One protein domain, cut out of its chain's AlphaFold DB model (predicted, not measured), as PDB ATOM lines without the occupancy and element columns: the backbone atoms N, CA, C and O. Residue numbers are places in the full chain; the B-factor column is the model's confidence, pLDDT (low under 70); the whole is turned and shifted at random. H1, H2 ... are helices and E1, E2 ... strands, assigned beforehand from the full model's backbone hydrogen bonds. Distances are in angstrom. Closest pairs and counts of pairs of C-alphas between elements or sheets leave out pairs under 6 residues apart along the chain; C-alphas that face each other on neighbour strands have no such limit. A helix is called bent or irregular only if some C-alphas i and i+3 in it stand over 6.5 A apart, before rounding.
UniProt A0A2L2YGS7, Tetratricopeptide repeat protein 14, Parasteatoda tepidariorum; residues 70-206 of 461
ATOM      1  N   LEU A  70     113.842 -52.839-208.671       50.62
ATOM      2  CA  LEU A  70     114.266 -54.158-208.171       50.62
ATOM      3  C   LEU A  70     115.775 -54.226-207.895       50.62
ATOM      4  O   LEU A  70     116.230 -55.044-207.092       50.62
ATOM      5  N   PHE A  71     116.545 -53.379-208.581       49.12
ATOM      6  CA  PHE A  71     117.997 -53.256-208.448       49.12
ATOM      7  C   PHE A  71     118.397 -52.153-207.457       49.12
ATOM      8  O   PHE A  71     119.575 -52.025-207.120       49.12
ATOM      9  N   TRP A  72     117.422 -51.371-206.989       50.06
ATOM     10  CA  TRP A  72     117.605 -50.254-206.074       50.06
ATOM     11  C   TRP A  72     117.218 -50.646-204.641       50.06
ATOM     12  O   TRP A  72     116.106 -51.115-204.397       50.06
ATOM     13  N   ASP A  73     118.099 -50.402-203.666       53.09
ATOM     14  CA  ASP A  73     117.852 -50.679-202.239       53.09
ATOM     15  C   ASP A  73     116.893 -49.634-201.602       53.09
ATOM     16  O   ASP A  73     117.226 -48.960-200.625       53.09
ATOM     17  N   CYS A  74     115.683 -49.474-202.156       61.03
ATOM     18  CA  CYS A  74     114.613 -48.666-201.556       61.03
ATOM     19  C   CYS A  74     113.807 -49.455-200.519       61.03
ATOM     20  O   CYS A  74     113.424 -50.609-200.733       61.03
ATOM     21  N   SER A  75     113.402 -48.775-199.445       74.00
ATOM     22  CA  SER A  75     112.412 -49.318-198.516       74.00
ATOM     23  C   SER A  75     111.041 -49.489-199.190       74.00
ATOM     24  O   SER A  75     110.692 -48.787-200.147       74.00
ATOM     25  N   LYS A  76     110.213 -50.400-198.657       77.19
ATOM     26  CA  LYS A  76     108.811 -50.569-199.086       77.19
ATOM     27  C   LYS A  76     108.034 -49.247-199.001       77.19
ATOM     28  O   LYS A  76     107.221 -48.960-199.872       77.19
ATOM     29  N   GLU A  77     108.310 -48.414-198.000       76.25
ATOM     30  CA  GLU A  77     107.687 -47.093-197.860       76.25
ATOM     31  C   GLU A  77     108.089 -46.120-198.970       76.25
ATOM     32  O   GLU A  77     107.235 -45.397-199.478       76.25
ATOM     33  N   GLN A  78     109.368 -46.103-199.360       70.19
ATOM     34  CA  GLN A  78     109.848 -45.255-200.453       70.19
ATOM     35  C   GLN A  78     109.197 -45.667-201.775       70.19
ATOM     36  O   GLN A  78     108.620 -44.813-202.442       70.19
ATOM     37  N   ARG A  79     109.165 -46.968-202.103       71.38
ATOM     38  CA  ARG A  79     108.480 -47.459-203.316       71.38
ATOM     39  C   ARG A  79     106.981 -47.137-203.318       71.38
ATOM     40  O   ARG A  79     106.471 -46.702-204.342       71.38
ATOM     41  N   ARG A  80     106.285 -47.227-202.174       77.81
ATOM     42  CA  ARG A  80     104.877 -46.778-202.059       77.81
ATOM     43  C   ARG A  80     104.716 -45.270-202.289       77.81
ATOM     44  O   ARG A  80     103.807 -44.872-203.007       77.81
ATOM     45  N   LYS A  81     105.590 -44.432-201.714       74.75
ATOM     46  CA  LYS A  81     105.573 -42.971-201.927       74.75
ATOM     47  C   LYS A  81     105.832 -42.601-203.393       74.75
ATOM     48  O   LYS A  81     105.163 -41.712-203.905       74.75
ATOM     49  N   LEU A  82     106.758 -43.291-204.063       68.69
ATOM     50  CA  LEU A  82     107.061 -43.074-205.481       68.69
ATOM     51  C   LEU A  82     105.922 -43.534-206.394       68.69
ATOM     52  O   LEU A  82     105.507 -42.760-207.249       68.69
ATOM     53  N   PHE A  83     105.354 -44.721-206.152       76.31
ATOM     54  CA  PHE A  83     104.164 -45.193-206.862       76.31
ATOM     55  C   PHE A  83     103.020 -44.172-206.772       76.31
ATOM     56  O   PHE A  83     102.486 -43.774-207.797       76.31
ATOM     57  N   PHE A  84     102.694 -43.665-205.576       76.81
ATOM     58  CA  PHE A  84     101.636 -42.656-205.427       76.81
ATOM     59  C   PHE A  84     101.995 -41.263-205.979       76.81
ATOM     60  O   PHE A  84     101.080 -40.516-206.309       76.81
ATOM     61  N   LYS A  85     103.282 -40.892-206.100       72.06
ATOM     62  CA  LYS A  85     103.707 -39.634-206.759       72.06
ATOM     63  C   LYS A  85     103.443 -39.657-208.273       72.06
ATOM     64  O   LYS A  85     103.297 -38.597-208.869       72.06
ATOM     65  N   HIS A  86     103.415 -40.845-208.873       70.50
ATOM     66  CA  HIS A  86     103.390 -41.057-210.323       70.50
ATOM     67  C   HIS A  86     102.232 -41.953-210.793       70.50
ATOM     68  O   HIS A  86     102.291 -42.515-211.884       70.50
ATOM     69  N   LEU A  87     101.196 -42.096-209.962       77.62
ATOM     70  CA  LEU A  87      99.946 -42.744-210.335       77.62
ATOM     71  C   LEU A  87      99.000 -41.684-210.895       77.62
ATOM     72  O   LEU A  87      98.605 -40.768-210.170       77.62
ATOM     73  N   GLU A  88      98.633 -41.815-212.162       76.62
ATOM     74  CA  GLU A  88      97.796 -40.836-212.860       76.62
ATOM     75  C   GLU A  88      96.448 -41.436-213.286       76.62
ATOM     76  O   GLU A  88      96.245 -42.650-213.250       76.62
ATOM     77  N   ARG A  89      95.490 -40.577-213.654       81.25
ATOM     78  CA  ARG A  89      94.213 -41.030-214.224       81.25
ATOM     79  C   ARG A  89      94.478 -41.679-215.590       81.25
ATOM     80  O   ARG A  89      95.316 -41.182-216.332       81.25
ATOM     81  N   GLY A  90      93.794 -42.782-215.889       81.12
ATOM     82  CA  GLY A  90      94.026 -43.594-217.092       81.12
ATOM     83  C   GLY A  90      95.060 -44.716-216.917       81.12
ATOM     84  O   GLY A  90      95.111 -45.627-217.741       81.12
ATOM     85  N   ASP A  91      95.837 -44.738-215.825       81.44
ATOM     86  CA  ASP A  91      96.793 -45.826-215.567       81.44
ATOM     87  C   ASP A  91      96.084 -47.187-215.446       81.44
ATOM     88  O   ASP A  91      95.285 -47.400-214.532       81.44
ATOM     89  N   VAL A  92      96.418 -48.142-216.321       84.25
ATOM     90  CA  VAL A  92      95.826 -49.489-216.286       84.25
ATOM     91  C   VAL A  92      96.575 -50.416-215.331       84.25
ATOM     92  O   VAL A  92      97.788 -50.638-215.453       84.25
ATOM     93  N   LEU A  93      95.834 -51.022-214.404       86.62
ATOM     94  CA  LEU A  93      96.348 -51.923-213.375       86.62
ATOM     95  C   LEU A  93      95.748 -53.332-213.495       86.62
ATOM     96  O   LEU A  93      94.594 -53.510-213.883       86.62
ATOM     97  N   LEU A  94      96.547 -54.330-213.112       85.81
ATOM     98  CA  LEU A  94      96.123 -55.714-212.896       85.81
ATOM     99  C   LEU A  94      95.830 -55.891-211.402       85.81
ATOM    100  O   LEU A  94      96.720 -55.723-210.560       85.81
ATOM    101  N   LEU A  95      94.577 -56.200-211.076       86.62
ATOM    102  CA  LEU A  95      94.028 -56.143-209.724       86.62
ATOM    103  C   LEU A  95      93.401 -57.479-209.315       86.62
ATOM    104  O   LEU A  95      92.757 -58.120-210.135       86.62
ATOM    105  N   LYS A  96      93.531 -57.883-208.045       87.31
ATOM    106  CA  LYS A  96      92.922 -59.114-207.509       87.31
ATOM    107  C   LYS A  96      91.871 -58.823-206.445       87.31
ATOM    108  O   LYS A  96      92.149 -58.085-205.501       87.31
ATOM    109  N   VAL A  97      90.695 -59.435-206.546       86.62
ATOM    110  CA  VAL A  97      89.612 -59.268-205.565       86.62
ATOM    111  C   VAL A  97      90.001 -59.905-204.227       86.62
ATOM    112  O   VAL A  97      90.304 -61.096-204.163       86.62
ATOM    113  N   ILE A  98      89.996 -59.108-203.155       82.75
ATOM    114  CA  ILE A  98      90.273 -59.552-201.776       82.75
ATOM    115  C   ILE A  98      88.971 -59.811-201.010       82.75
ATOM    116  O   ILE A  98      88.914 -60.701-200.165       82.75
ATOM    117  N   ASN A  99      87.967 -58.955-201.225       79.25
ATOM    118  CA  ASN A  99      86.709 -58.973-200.487       79.25
ATOM    119  C   ASN A  99      85.589 -58.339-201.330       79.25
ATOM    120  O   ASN A  99      85.725 -57.207-201.810       79.25
ATOM    121  N   ASP A 100      84.495 -59.080-201.468       65.06
ATOM    122  CA  ASP A 100      83.276 -58.798-202.232       65.06
ATOM    123  C   ASP A 100      82.077 -58.365-201.368       65.06
ATOM    124  O   ASP A 100      81.027 -58.011-201.913       65.06
ATOM    125  N   GLY A 101      82.233 -58.359-200.040       61.84
ATOM    126  CA  GLY A 101      81.157 -58.257-199.053       61.84
ATOM    127  C   GLY A 101      80.352 -56.950-199.043       61.84
ATOM    128  O   GLY A 101      80.472 -56.097-199.917       61.84
ATOM    129  N   LEU A 102      79.515 -56.801-198.009       57.94
ATOM    130  CA  LEU A 102      78.382 -55.857-197.891       57.94
ATOM    131  C   LEU A 102      78.661 -54.344-198.077       57.94
ATOM    132  O   LEU A 102      77.732 -53.554-197.958       57.94
ATOM    133  N   SER A 103      79.890 -53.911-198.364       68.19
ATOM    134  CA  SER A 103      80.183 -52.527-198.760       68.19
ATOM    135  C   SER A 103      79.857 -52.252-200.232       68.19
ATOM    136  O   SER A 103      80.031 -53.125-201.084       68.19
ATOM    137  N   ASP A 104      79.524 -50.998-200.548       76.44
ATOM    138  CA  ASP A 104      79.206 -50.495-201.902       76.44
ATOM    139  C   ASP A 104      80.382 -50.542-202.896       76.44
ATOM    140  O   ASP A 104      80.246 -50.169-204.057       76.44
ATOM    141  N   ASN A 105      81.558 -50.981-202.446       81.88
ATOM    142  CA  ASN A 105      82.775 -51.101-203.238       81.88
ATOM    143  C   ASN A 105      83.413 -52.478-203.009       81.88
ATOM    144  O   ASN A 105      83.454 -52.957-201.869       81.88
ATOM    145  N   TYR A 106      83.978 -53.068-204.062       82.62
ATOM    146  CA  TYR A 106      84.911 -54.194-203.963       82.62
ATOM    147  C   TYR A 106      86.273 -53.717-203.446       82.62
ATOM    148  O   TYR A 106      86.709 -52.607-203.762       82.62
ATOM    149  N   LYS A 107      86.976 -54.565-202.685       85.69
ATOM    150  CA  LYS A 107      88.362 -54.310-202.251       85.69
ATOM    151  C   LYS A 107      89.336 -55.101-203.111       85.69
ATOM    152  O   LYS A 107      89.301 -56.331-203.104       85.69
ATOM    153  N   LEU A 108      90.219 -54.392-203.808       86.25
ATOM    154  CA  LEU A 108      91.143 -54.954-204.788       86.25
ATOM    155  C   LEU A 108      92.605 -54.773-204.350       86.25
ATOM    156  O   LEU A 108      92.994 -53.686-203.930       86.25
ATOM    157  N   LEU A 109      93.423 -55.821-204.466       85.81
ATOM    158  CA  LEU A 109      94.879 -55.786-204.297       85.81
ATOM    159  C   LEU A 109      95.532 -55.438-205.635       85.81
ATOM    160  O   LEU A 109      95.229 -56.085-206.635       85.81
ATOM    161  N   VAL A 110      96.472 -54.492-205.665       84.31
ATOM    162  CA  VAL A 110      97.277 -54.255-206.876       84.31
ATOM    163  C   VAL A 110      98.308 -55.371-207.039       84.31
ATOM    164  O   VAL A 110      99.192 -55.514-206.193       84.31
ATOM    165  N   LEU A 111      98.210 -56.140-208.128       74.88
ATOM    166  CA  LEU A 111      99.217 -57.134-208.513       74.88
ATOM    167  C   LEU A 111     100.300 -56.517-209.400       74.88
ATOM    168  O   LEU A 111     101.485 -56.778-209.201       74.88
ATOM    169  N   ALA A 112      99.911 -55.704-210.388       74.06
ATOM    170  CA  ALA A 112     100.850 -55.101-211.333       74.06
ATOM    171  C   ALA A 112     100.301 -53.853-212.046       74.06
ATOM    172  O   ALA A 112      99.091 -53.634-212.074       74.06
ATOM    173  N   LYS A 113     101.187 -53.063-212.668       75.56
ATOM    174  CA  LYS A 113     100.821 -52.041-213.672       75.56
ATOM    175  C   LYS A 113     100.986 -52.634-215.071       75.56
ATOM    176  O   LYS A 113     102.060 -53.148-215.378       75.56
ATOM    177  N   HIS A 114      99.941 -52.572-215.897       67.56
ATOM    178  CA  HIS A 114      99.839 -53.342-217.142       67.56
ATOM    179  C   HIS A 114     100.910 -52.946-218.171       67.56
ATOM    180  O   HIS A 114     101.740 -53.779-218.525       67.56
ATOM    181  N   GLN A 115     100.973 -51.662-218.541       61.84
ATOM    182  CA  GLN A 115     101.942 -51.110-219.507       61.84
ATOM    183  C   GLN A 115     103.418 -51.308-219.111       61.84
ATOM    184  O   GLN A 115     104.305 -51.242-219.954       61.84
ATOM    185  N   CYS A 116     103.700 -51.510-217.822       54.38
ATOM    186  CA  CYS A 116     105.064 -51.562-217.293       54.38
ATOM    187  C   CYS A 116     105.487 -52.974-216.847       54.38
ATOM    188  O   CYS A 116     106.613 -53.133-216.384       54.38
ATOM    189  N   CYS A 117     104.576 -53.960-216.885       56.34
ATOM    190  CA  CYS A 117     104.741 -55.324-216.345       56.34
ATOM    191  C   CYS A 117     105.362 -55.406-214.928       56.34
ATOM    192  O   CYS A 117     105.948 -56.415-214.539       56.34
ATOM    193  N   MET A 118     105.238 -54.344-214.124       62.19
ATOM    194  CA  MET A 118     105.859 -54.268-212.799       62.19
ATOM    195  C   MET A 118     105.046 -55.058-211.782       62.19
ATOM    196  O   MET A 118     103.868 -54.761-211.608       62.19
ATOM    197  N   LYS A 119     105.664 -55.986-211.041       68.56
ATOM    198  CA  LYS A 119     105.008 -56.664-209.912       68.56
ATOM    199  C   LYS A 119     104.934 -55.765-208.670       68.56
ATOM    200  O   LYS A 119     105.943 -55.193-208.269       68.56
ATOM    201  N   LEU A 120     103.755 -55.683-208.047       73.06
ATOM    202  CA  LEU A 120     103.417 -54.752-206.960       73.06
ATOM    203  C   LEU A 120     102.789 -55.415-205.716       73.06
ATOM    204  O   LEU A 120     102.598 -54.714-204.719       73.06
ATOM    205  N   ASP A 121     102.539 -56.738-205.711       68.62
ATOM    206  CA  ASP A 121     102.003 -57.492-204.554       68.62
ATOM    207  C   ASP A 121     102.715 -57.121-203.235       68.62
ATOM    208  O   ASP A 121     102.097 -56.962-202.175       68.62
ATOM    209  N   ASP A 122     104.043 -56.966-203.306       71.06
ATOM    210  CA  ASP A 122     104.917 -56.736-202.158       71.06
ATOM    211  C   ASP A 122     104.712 -55.360-201.511       71.06
ATOM    212  O   ASP A 122     105.016 -55.194-200.328       71.06
ATOM    213  N   LEU A 123     104.143 -54.389-202.233       74.62
ATOM    214  CA  LEU A 123     103.782 -53.071-201.713       74.62
ATOM    215  C   LEU A 123     102.476 -53.100-200.904       74.62
ATOM    216  O   LEU A 123     102.275 -52.221-200.060       74.62
ATOM    217  N   SER A 124     101.639 -54.127-201.088       81.06
ATOM    218  CA  SER A 124     100.354 -54.315-200.392       81.06
ATOM    219  C   SER A 124      99.422 -53.103-200.555       81.06
ATOM    220  O   SER A 124      98.977 -52.481-199.585       81.06
ATOM    221  N   LEU A 125      99.205 -52.717-201.812       83.38
ATOM    222  CA  LEU A 125      98.369 -51.590-202.219       83.38
ATOM    223  C   LEU A 125      96.919 -52.054-202.398       83.38
ATOM    224  O   LEU A 125      96.681 -53.062-203.057       83.38
ATOM    225  N   VAL A 126      95.967 -51.316-201.822       87.00
ATOM    226  CA  VAL A 126      94.531 -51.621-201.897       87.00
ATOM    227  C   VAL A 126      93.811 -50.483-202.608       87.00
ATOM    228  O   VAL A 126      94.038 -49.316-202.289       87.00
ATOM    229  N   MET A 127      92.946 -50.835-203.552       87.38
ATOM    230  CA  MET A 127      92.119 -49.917-204.334       87.38
ATOM    231  C   MET A 127      90.662 -50.393-204.335       87.38
ATOM    232  O   MET A 127      90.363 -51.501-203.877       87.38
ATOM    233  N   TYR A 128      89.759 -49.541-204.811       87.25
ATOM    234  CA  TYR A 128      88.317 -49.741-204.720       87.25
ATOM    235  C   TYR A 128      87.664 -49.626-206.100       87.25
ATOM    236  O   TYR A 128      87.940 -48.678-206.831       87.25
ATOM    237  N   LEU A 129      86.796 -50.583-206.422       84.94
ATOM    238  CA  LEU A 129      85.924 -50.574-207.601       84.94
ATOM    239  C   LEU A 129      84.475 -50.444-207.094       84.94
ATOM    240  O   LEU A 129      84.068 -51.288-206.282       84.94
ATOM    241  N   PRO A 130      83.720 -49.398-207.469       83.38
ATOM    242  CA  PRO A 130      82.365 -49.193-206.972       83.38
ATOM    243  C   PRO A 130      81.368 -50.176-207.602       83.38
ATOM    244  O   PRO A 130      81.515 -50.620-208.735       83.38
ATOM    245  N   LYS A 131      80.307 -50.525-206.870       76.75
ATOM    246  CA  LYS A 131      79.243 -51.437-207.336       76.75
ATOM    247  C   LYS A 131      78.201 -50.705-208.196       76.75
ATOM    248  O   LYS A 131      76.998 -50.805-207.961       76.75
ATOM    249  N   LEU A 132      78.670 -49.934-209.176       73.06
ATOM    250  CA  LEU A 132      77.817 -49.275-210.165       73.06
ATOM    251  C   LEU A 132      77.292 -50.308-211.167       73.06
ATOM    252  O   LEU A 132      78.027 -51.201-211.580       73.06
ATOM    253  N   LYS A 133      76.026 -50.175-211.587       65.00
ATOM    254  CA  LYS A 133      75.419 -51.105-212.558       65.00
ATOM    255  C   LYS A 133      76.215 -51.165-213.862       65.00
ATOM    256  O   LYS A 133      76.581 -52.250-214.274       65.00
ATOM    257  N   GLN A 134      76.578 -50.004-214.409       66.38
ATOM    258  CA  GLN A 134      77.350 -49.882-215.652       66.38
ATOM    259  C   GLN A 134      78.669 -50.675-215.606       66.38
ATOM    260  O   GLN A 134      78.985 -51.382-216.555       66.38
ATOM    261  N   GLU A 135      79.395 -50.646-214.485       66.69
ATOM    262  CA  GLU A 135      80.640 -51.414-214.337       66.69
ATOM    263  C   GLU A 135      80.399 -52.911-214.105       66.69
ATOM    264  O   GLU A 135      81.186 -53.745-214.544       66.69
ATOM    265  N   LEU A 136      79.300 -53.273-213.437       65.88
ATOM    266  CA  LEU A 136      78.895 -54.667-213.251       65.88
ATOM    267  C   LEU A 136      78.410 -55.304-214.563       65.88
ATOM    268  O   LEU A 136      78.713 -56.469-214.807       65.88
ATOM    269  N   ASP A 137      77.734 -54.539-215.421       63.06
ATOM    270  CA  ASP A 137      77.278 -54.966-216.749       63.06
ATOM    271  C   ASP A 137      78.470 -55.264-217.691       63.06
ATOM    272  O   ASP A 137      78.379 -56.144-218.549       63.06
ATOM    273  N   LEU A 138      79.622 -54.607-217.481       65.75
ATOM    274  CA  LEU A 138      80.891 -54.900-218.168       65.75
ATOM    275  C   LEU A 138      81.582 -56.187-217.662       65.75
ATOM    276  O   LEU A 138      82.439 -56.739-218.357       65.75
ATOM    277  N   VAL A 139      81.216 -56.711-216.484       66.75
ATOM    278  CA  VAL A 139      81.750 -57.977-215.948       66.75
ATOM    279  C   VAL A 139      80.743 -59.109-216.138       66.75
ATOM    280  O   VAL A 139      80.008 -59.491-215.226       66.75
ATOM    281  N   ALA A 140      80.757 -59.710-217.329       58.06
ATOM    282  CA  ALA A 140      79.944 -60.882-217.646       58.06
ATOM    283  C   ALA A 140      80.134 -62.016-216.611       58.06
ATOM    284  O   ALA A 140      81.214 -62.593-216.485       58.06
ATOM    285  N   GLY A 141      79.064 -62.337-215.874       62.22
ATOM    286  CA  GLY A 141      79.058 -63.349-214.807       62.22
ATOM    287  C   GLY A 141      79.367 -62.828-213.393       62.22
ATOM    288  O   GLY A 141      79.291 -63.605-212.444       62.22
ATOM    289  N   GLY A 142      79.658 -61.534-213.232       68.75
ATOM    290  CA  GLY A 142      79.920 -60.900-211.941       68.75
ATOM    291  C   GLY A 142      81.334 -61.117-211.382       68.75
ATOM    292  O   GLY A 142      82.168 -61.830-211.945       68.75
ATOM    293  N   VAL A 143      81.599 -60.453-210.254       73.69
ATOM    294  CA  VAL A 143      82.903 -60.411-209.575       73.69
ATOM    295  C   VAL A 143      82.868 -61.258-208.301       73.69
ATOM    296  O   VAL A 143      82.073 -60.984-207.402       73.69
ATOM    297  N   ILE A 144      83.760 -62.246-208.213       76.75
ATOM    298  CA  ILE A 144      83.913 -63.181-207.087       76.75
ATOM    299  C   ILE A 144      85.272 -62.938-206.403       76.75
ATOM    300  O   ILE A 144      86.234 -62.489-207.030       76.75
ATOM    301  N   ASN A 145      85.387 -63.243-205.106       78.12
ATOM    302  CA  ASN A 145      86.679 -63.255-204.412       78.12
ATOM    303  C   ASN A 145      87.760 -64.041-205.179       78.12
ATOM    304  O   ASN A 145      87.511 -65.114-205.722       78.12
ATOM    305  N   TYR A 146      88.986 -63.513-205.158       79.62
ATOM    306  CA  TYR A 146      90.168 -63.992-205.882       79.62
ATOM    307  C   TYR A 146      90.156 -63.867-207.418       79.62
ATOM    308  O   TYR A 146      91.196 -64.166-208.010       79.62
ATOM    309  N   ASP A 147      89.090 -63.361-208.050       84.12
ATOM    310  CA  ASP A 147      89.120 -62.975-209.471       84.12
ATOM    311  C   ASP A 147      90.221 -61.940-209.763       84.12
ATOM    312  O   ASP A 147      90.617 -61.162-208.884       84.12
ATOM    313  N   VAL A 148      90.689 -61.902-211.015       85.06
ATOM    314  CA  VAL A 148      91.641 -60.897-211.511       85.06
ATOM    315  C   VAL A 148      90.965 -59.994-212.544       85.06
ATOM    316  O   VAL A 148      90.245 -60.462-213.426       85.06
ATOM    317  N   ILE A 149      91.177 -58.686-212.411       86.69
ATOM    318  CA  ILE A 149      90.492 -57.618-213.148       86.69
ATOM    319  C   ILE A 149      91.536 -56.658-213.736       86.69
ATOM    320  O   ILE A 149      92.500 -56.297-213.057       86.69
ATOM    321  N   ARG A 150      91.336 -56.230-214.988       87.12
ATOM    322  CA  ARG A 150      92.053 -55.128-215.642       87.12
ATOM    323  C   ARG A 150      91.172 -53.884-215.539       87.12
ATOM    324  O   ARG A 150      90.042 -53.907-216.016       87.12
ATOM    325  N   ALA A 151      91.658 -52.836-214.880       87.69
ATOM    326  CA  ALA A 151      90.878 -51.626-214.605       87.69
ATOM    327  C   ALA A 151      91.775 -50.375-214.641       87.69
ATOM    328  O   ALA A 151      92.965 -50.456-214.320       87.69
ATOM    329  N   ALA A 152      91.209 -49.230-215.029       87.50
ATOM    330  CA  ALA A 152      91.914 -47.957-215.190       87.50
ATOM    331  C   ALA A 152      91.717 -47.034-213.976       87.50
ATOM    332  O   ALA A 152      90.615 -46.913-213.441       87.50
ATOM    333  N   VAL A 153      92.775 -46.368-213.509       86.81
ATOM    334  CA  VAL A 153      92.671 -45.451-212.360       86.81
ATOM    335  C   VAL A 153      91.797 -44.250-212.717       86.81
ATOM    336  O   VAL A 153      92.082 -43.525-213.668       86.81
ATOM    337  N   CYS A 154      90.752 -44.011-211.922       82.38
ATOM    338  CA  CYS A 154      89.780 -42.947-212.160       82.38
ATOM    339  C   CYS A 154      90.020 -41.724-211.270       82.38
ATOM    340  O   CYS A 154      90.090 -40.598-211.768       82.38
ATOM    341  N   SER A 155      90.160 -41.917-209.953       74.25
ATOM    342  CA  SER A 155      90.314 -40.798-209.013       74.25
ATOM    343  C   SER A 155      90.998 -41.170-207.696       74.25
ATOM    344  O   SER A 155      90.966 -42.313-207.231       74.25
ATOM    345  N   CYS A 156      91.615 -40.171-207.062       65.88
ATOM    346  CA  CYS A 156      92.267 -40.283-205.762       65.88
ATOM    347  C   CYS A 156      91.518 -39.457-204.698       65.88
ATOM    348  O   CYS A 156      91.634 -38.234-204.624       65.88
ATOM    349  N   SER A 157      90.753 -40.121-203.824       64.00
ATOM    350  CA  SER A 157      90.084 -39.444-202.710       64.00
ATOM    351  C   SER A 157      91.075 -39.192-201.575       64.00
ATOM    352  O   SER A 157      91.285 -40.034-200.698       64.00
ATOM    353  N   LEU A 158      91.682 -38.001-201.582       56.78
ATOM    354  CA  LEU A 158      92.575 -37.522-200.518       56.78
ATOM    355  C   LEU A 158      91.902 -37.528-199.134       56.78
ATOM    356  O   LEU A 158      92.565 -37.805-198.135       56.78
ATOM    357  N   HIS A 159      90.591 -37.267-199.085       52.41
ATOM    358  CA  HIS A 159      89.800 -37.226-197.853       52.41
ATOM    359  C   HIS A 159      89.609 -38.622-197.244       52.41
ATOM    360  O   HIS A 159      89.861 -38.816-196.057       52.41
ATOM    361  N   GLU A 160      89.220 -39.614-198.049       58.62
ATOM    362  CA  GLU A 160      89.005 -40.981-197.556       58.62
ATOM    363  C   GLU A 160      90.283 -41.836-197.535       58.62
ATOM    364  O   GLU A 160      90.279 -42.948-197.005       58.62
ATOM    365  N   ARG A 161      91.372 -41.345-198.146       65.69
ATOM    366  CA  ARG A 161      92.598 -42.103-198.461       65.69
ATOM    367  C   ARG A 161      92.320 -43.377-199.276       65.69
ATOM    368  O   ARG A 161      93.049 -44.363-199.170       65.69
ATOM    369  N   LYS A 162      91.270 -43.342-200.103       75.88
ATOM    370  CA  LYS A 162      90.894 -44.400-201.049       75.88
ATOM    371  C   LYS A 162      91.270 -43.985-202.468       75.88
ATOM    372  O   LYS A 162      91.110 -42.826-202.848       75.88
ATOM    373  N   LEU A 163      91.747 -44.946-203.250       82.69
ATOM    374  CA  LEU A 163      91.958 -44.797-204.686       82.69
ATOM    375  C   LEU A 163      90.889 -45.605-205.410       82.69
ATOM    376  O   LEU A 163      90.698 -46.782-205.086       82.69
ATOM    377  N   PHE A 164      90.212 -44.968-206.360       85.94
ATOM    378  CA  PHE A 164      89.131 -45.564-207.130       85.94
ATOM    379  C   PHE A 164      89.596 -45.899-208.544       85.94
ATOM    380  O   PHE A 164      90.300 -45.122-209.197       85.94
ATOM    381  N   VAL A 165      89.192 -47.079-208.991       88.00
ATOM    382  CA  VAL A 165      89.507 -47.667-210.294       88.00
ATOM    383  C   VAL A 165      88.186 -47.952-210.993       88.00
ATOM    384  O   VAL A 165      87.210 -48.248-210.307       88.00
ATOM    385  N   THR A 166      88.163 -47.859-212.318       86.81
ATOM    386  CA  THR A 166      86.962 -48.051-213.136       86.81
ATOM    387  C   THR A 166      87.193 -49.023-214.289       86.81
ATOM    388  O   THR A 166      88.331 -49.293-214.685       86.81
ATOM    389  N   LEU A 167      86.093 -49.536-214.833       84.62
ATOM    390  CA  LEU A 167      86.029 -50.396-216.016       84.62
ATOM    391  C   LEU A 167      85.604 -49.650-217.287       84.62
ATOM    392  O   LEU A 167      85.656 -50.234-218.364       84.62
ATOM    393  N   ASP A 168      85.230 -48.373-217.181       81.31
ATOM    394  CA  ASP A 168      84.917 -47.530-218.337       81.31
ATOM    395  C   ASP A 168      86.167 -47.263-219.201       81.31
ATOM    396  O   ASP A 168      87.035 -46.467-218.830       81.31
ATOM    397  N   ASP A 169      86.213 -47.856-220.400       77.56
ATOM    398  CA  ASP A 169      87.282 -47.655-221.398       77.56
ATOM    399  C   ASP A 169      87.449 -46.172-221.816       77.56
ATOM    400  O   ASP A 169      88.512 -45.769-222.278       77.56
ATOM    401  N   THR A 170      86.435 -45.324-221.593       79.94
ATOM    402  CA  THR A 170      86.436 -43.873-221.914       79.94
ATOM    403  C   THR A 170      87.460 -43.032-221.134       79.94
ATOM    404  O   THR A 170      87.569 -41.826-221.351       79.94
ATOM    405  N   ILE A 171      88.184 -43.646-220.195       78.38
ATOM    406  CA  ILE A 171      89.226 -43.017-219.369       78.38
ATOM    407  C   ILE A 171      90.642 -43.346-219.901       78.38
ATOM    408  O   ILE A 171      91.632 -42.854-219.359       78.38
ATOM    409  N   LEU A 172      90.748 -44.155-220.961       77.31
ATOM    410  CA  LEU A 172      91.997 -44.481-221.655       77.31
ATOM    411  C   LEU A 172      92.331 -43.433-222.736       77.31
ATOM    412  O   LEU A 172      91.435 -42.861-223.351       77.31
ATOM    413  N   ASP A 173      93.624 -43.208-222.988       70.25
ATOM    414  CA  ASP A 173      94.095 -42.317-224.058       70.25
ATOM    415  C   ASP A 173      93.859 -42.951-225.448       70.25
ATOM    416  O   ASP A 173      94.282 -44.083-225.686       70.25
ATOM    417  N   GLU A 174      93.250 -42.219-226.393       62.28
ATOM    418  CA  GLU A 174      92.940 -42.725-227.751       62.28
ATOM    419  C   GLU A 174      94.191 -43.095-228.583       62.28
ATOM    420  O   GLU A 174      94.106 -43.919-229.492       62.28
ATOM    421  N   ASP A 175      95.356 -42.521-228.255       56.00
ATOM    422  CA  ASP A 175      96.658 -42.815-228.881       56.00
ATOM    423  C   ASP A 175      97.321 -44.117-228.361       56.00
ATOM    424  O   ASP A 175      98.397 -44.501-228.835       56.00
ATOM    425  N   ALA A 176      96.745 -44.779-227.350       60.34
ATOM    426  CA  ALA A 176      97.320 -45.972-226.729       60.34
ATOM    427  C   ALA A 176      96.958 -47.279-227.465       60.34
ATOM    428  O   ALA A 176      96.036 -47.348-228.276       60.34
ATOM    429  N   GLU A 177      97.673 -48.365-227.150       62.69
ATOM    430  CA  GLU A 177      97.266 -49.706-227.591       62.69
ATOM    431  C   GLU A 177      95.873 -50.057-227.020       62.69
ATOM    432  O   GLU A 177      95.600 -49.738-225.859       62.69
ATOM    433  N   PRO A 178      94.986 -50.723-227.788       67.88
ATOM    434  CA  PRO A 178      93.609 -50.988-227.370       67.88
ATOM    435  C   PRO A 178      93.543 -52.048-226.258       67.88
ATOM    436  O   PRO A 178      93.435 -53.251-226.506       67.88
ATOM    437  N   VAL A 179      93.602 -51.592-225.006       74.25
ATOM    438  CA  VAL A 179      93.545 -52.444-223.815       74.25
ATOM    439  C   VAL A 179      92.098 -52.689-223.393       74.25
ATOM    440  O   VAL A 179      91.461 -51.833-222.794       74.25
ATOM    441  N   LYS A 180      91.615 -53.915-223.604       81.56
ATOM    442  CA  LYS A 180      90.334 -54.390-223.063       81.56
ATOM    443  C   LYS A 180      90.360 -54.417-221.524       81.56
ATOM    444  O   LYS A 180      91.137 -55.191-220.946       81.56
ATOM    445  N   LEU A 181      89.498 -53.631-220.875       83.94
ATOM    446  CA  LEU A 181      89.235 -53.707-219.432       83.94
ATOM    447  C   LEU A 181      88.255 -54.851-219.081       83.94
ATOM    448  O   LEU A 181      87.700 -55.525-219.950       83.94
ATOM    449  N   GLY A 182      88.082 -55.120-217.783       83.56
ATOM    450  CA  GLY A 182      87.183 -56.155-217.257       83.56
ATOM    451  C   GLY A 182      87.906 -57.363-216.652       83.56
ATOM    452  O   GLY A 182      89.057 -57.282-216.223       83.56
ATOM    453  N   LYS A 183      87.209 -58.502-216.560       83.88
ATOM    454  CA  LYS A 183      87.727 -59.742-215.953       83.88
ATOM    455  C   LYS A 183      88.739 -60.443-216.869       83.88
ATOM    456  O   LYS A 183      88.479 -60.619-218.056       83.88
ATOM    457  N   ILE A 184      89.867 -60.864-216.294       80.56
ATOM    458  CA  ILE A 184      91.007 -61.475-216.992       80.56
ATOM    459  C   ILE A 184      91.077 -62.981-216.689       80.56
ATOM    460  O   ILE A 184      90.871 -63.390-215.544       80.56
ATOM    461  N   THR A 185      91.416 -63.808-217.679       78.00
ATOM    462  CA  THR A 185      91.801 -65.218-217.471       78.00
ATOM    463  C   THR A 185      93.278 -65.346-217.071       78.00
ATOM    464  O   THR A 185      94.046 -64.391-217.162       78.00
ATOM    465  N   THR A 186      93.716 -66.534-216.643       68.31
ATOM    466  CA  THR A 186      95.142 -66.819-216.378       68.31
ATOM    467  C   THR A 186      96.039 -66.595-217.590       68.31
ATOM    468  O   THR A 186      97.202 -66.233-217.430       68.31
ATOM    469  N   ASP A 187      95.486 -66.788-218.782       69.25
ATOM    470  CA  ASP A 187      96.223 -66.873-220.044       69.25
ATOM    471  C   ASP A 187      96.445 -65.477-220.662       69.25
ATOM    472  O   ASP A 187      97.322 -65.284-221.496       69.25
ATOM    473  N   GLU A 188      95.672 -64.490-220.198       70.94
ATOM    474  CA  GLU A 188      95.823 -63.055-220.473       70.94
ATOM    475  C   GLU A 188      96.706 -62.327-219.421       70.94
ATOM    476  O   GLU A 188      96.809 -61.092-219.428       70.94
ATOM    477  N   LEU A 189      97.331 -63.057-218.485       70.25
ATOM    478  CA  LEU A 189      98.312 -62.498-217.546       70.25
ATOM    479  C   LEU A 189      99.737 -62.548-218.130       70.25
ATOM    480  O   LEU A 189     100.085 -63.518-218.800       70.25
ATOM    481  N   PRO A 190     100.605 -61.566-217.807       68.56
ATOM    482  CA  PRO A 190     102.044 -61.659-218.058       68.56
ATOM    483  C   PRO A 190     102.634 -62.987-217.563       68.56
ATOM    484  O   PRO A 190     102.341 -63.407-216.437       68.56
ATOM    485  N   SER A 191     103.490 -63.619-218.372       66.00
ATOM    486  CA  SER A 191     104.003 -64.984-218.154       66.00
ATOM    487  C   SER A 191     104.546 -65.193-216.739       66.00
ATOM    488  O   SER A 191     104.155 -66.137-216.042       66.00
ATOM    489  N   TYR A 192     105.358 -64.245-216.264       64.94
ATOM    490  CA  TYR A 192     105.936 -64.277-214.924       64.94
ATOM    491  C   TYR A 192     104.902 -64.382-213.784       64.94
ATOM    492  O   TYR A 192     105.213 -64.937-212.730       64.94
ATOM    493  N   LEU A 193     103.678 -63.850-213.935       65.69
ATOM    494  CA  LEU A 193     102.649 -63.923-212.886       65.69
ATOM    495  C   LEU A 193     102.037 -65.319-212.775       65.69
ATOM    496  O   LEU A 193     101.722 -65.733-211.656       65.69
ATOM    497  N   GLY A 194     101.886 -66.036-213.891       65.50
ATOM    498  CA  GLY A 194     101.461 -67.435-213.891       65.50
ATOM    499  C   GLY A 194     102.533 -68.331-213.266       65.50
ATOM    500  O   GLY A 194     102.273 -69.032-212.287       65.50
ATOM    501  N   GLU A 195     103.770 -68.224-213.751       64.56
ATOM    502  CA  GLU A 195     104.897 -69.041-213.276       64.56
ATOM    503  C   GLU A 195     105.224 -68.798-211.789       64.56
ATOM    504  O   GLU A 195     105.582 -69.733-211.067       64.56
ATOM    505  N   LEU A 196     105.032 -67.578-211.269       63.94
ATOM    506  CA  LEU A 196     105.167 -67.286-209.834       63.94
ATOM    507  C   LEU A 196     104.021 -67.829-208.975       63.94
ATOM    508  O   LEU A 196     104.258 -68.204-207.826       63.94
ATOM    509  N   GLN A 197     102.794 -67.881-209.498       63.53
ATOM    510  CA  GLN A 197     101.673 -68.495-208.782       63.53
ATOM    511  C   GLN A 197     101.870 -70.009-208.654       63.53
ATOM    512  O   GLN A 197     101.665 -70.545-207.567       63.53
ATOM    513  N   VAL A 198     102.351 -70.667-209.716       61.69
ATOM    514  CA  VAL A 198     102.630 -72.115-209.741       61.69
ATOM    515  C   VAL A 198     103.877 -72.490-208.930       61.69
ATOM    516  O   VAL A 198     103.853 -73.469-208.191       61.69
ATOM    517  N   SER A 199     104.973 -71.728-209.032       58.22
ATOM    518  CA  SER A 199     106.244 -72.073-208.364       58.22
ATOM    519  C   SER A 199     106.316 -71.696-206.880       58.22
ATOM    520  O   SER A 199     107.267 -72.093-206.207       58.22
ATOM    521  N   HIS A 200     105.384 -70.869-206.385       57.59
ATOM    522  CA  HIS A 200     105.434 -70.214-205.063       57.59
ATOM    523  C   HIS A 200     106.769 -69.502-204.748       57.59
ATOM    524  O   HIS A 200     107.084 -69.209-203.591       57.59
ATOM    525  N   SER A 201     107.573 -69.206-205.772       63.44
ATOM    526  CA  SER A 201     108.891 -68.602-205.609       63.44
ATOM    527  C   SER A 201     108.795 -67.081-205.444       63.44
ATOM    528  O   SER A 201     107.794 -66.444-205.777       63.44
ATOM    529  N   SER A 202     109.846 -66.455-204.906       65.50
ATOM    530  CA  SER A 202     109.917 -64.989-204.913       65.50
ATOM    531  C   SER A 202     110.187 -64.482-206.333       65.50
ATOM    532  O   SER A 202     110.981 -65.081-207.057       65.50
ATOM    533  N   TYR A 203     109.621 -63.330-206.708       62.31
ATOM    534  CA  TYR A 203     109.880 -62.688-208.010       62.31
ATOM    535  C   TYR A 203     111.387 -62.565-208.312       62.31
ATOM    536  O   TYR A 203     111.836 -62.829-209.423       62.31
ATOM    537  N   LYS A 204     112.199 -62.258-207.290       59.47
ATOM    538  CA  LYS A 204     113.664 -62.192-207.394       59.47
ATOM    539  C   LYS A 204     114.320 -63.550-207.686       59.47
ATOM    540  O   LYS A 204     115.302 -63.598-208.417       59.47
ATOM    541  N   ALA A 205     113.786 -64.647-207.145       64.88
ATOM    542  CA  ALA A 205     114.261 -65.998-207.452       64.88
ATOM    543  C   ALA A 205     113.925 -66.395-208.899       64.88
ATOM    544  O   ALA A 205     114.811 -66.879-209.597       64.88
ATOM    545  N   TYR A 206     112.708 -66.095-209.365       65.38
ATOM    546  CA  TYR A 206     112.311 -66.267-210.766       65.38
ATOM    547  C   TYR A 206     113.224 -65.487-211.726       65.38
ATOM    548  O   TYR A 206     113.772 -66.065-212.663       65.38
TER     549      TYR A 206
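AT A GLANCE: This is residues 70 to 206 of the 461 residues of the protein "Tetratricopeptide repeat protein 14" of Parasteatoda tepidariorum (UniProt A0A2L2YGS7). A small sheet of five strands, curled like part of a barrel, makes the core; it is bent back on itself at E1, so E3 and E2 face E4 and E5. Four short helices stand around it without packing on it. The 137 printed residues hold, in order, H1 E1 E2 E3 H2 E4 E5 H3 H4; the sheet runs E3 E2 E1 E4 E5, antiparallel throughout. The class is mixed, with under half of the residues in named elements; the whole is compact, radius of gyration of the C-alphas 14.9 A, spans 42 by 37 by 34 A.

HOW THE PARTS SIT: Start at H1, residues 76 to 85, not on the sheet. E1 (92 to 99), E2 (105 to 113) and E3 (126 to 130) form a meander, each strand the antiparallel neighbour of the one before; look at N 96 and O 109, 2.8 A, and N 108 and O 127, 2.9 A. H2, residues 133 to 137, is only just not on the sheet, with 4 pairs of C-alphas within 10 A. E4, residues 148 to 157, bends by 71 degrees at residue 154; it is antiparallel to E1 (N 95 and O 149, 2.9 A) and makes a hairpin with E5, residues 162 to 166 (N 154 and O 164, 3.0 A). In this folded sheet, one sheet in two facing leaves with E1 as hinge, the closest C-alphas of E3 and E5, Tyr 128 and Phe 164, are 4.9 A apart. H3 (191 to 199) and H4 (203 to 206), neither on the sheet, only just touch, with 3 pairs of C-alphas within 8 A; the closest are Leu 196 and Tyr 203, 6.8 A. Every O i to N i+4 pair is within hydrogen-bond range in H1, H2 and H3; H4 is too short for one.

IN THESE COORDINATES: Find C-alpha 76 at (108.811, -50.569, -199.086), where H1 begins its 14.3 A. E1 spans 20.6 A, E2 20.9 A and E4 23.2 A; H4 ends at C-alpha 206, (112.311, -66.267, -210.766).

THE WHOLE: The C-alphas of Asp 73 and Lys 133 are farthest apart, 43.7 A. The printed part has no cut; the links E2 to E3 and E5 to H3 are long. Mean pLDDT of the printed part is 72.8, with residues 190 to 206 among those under 70.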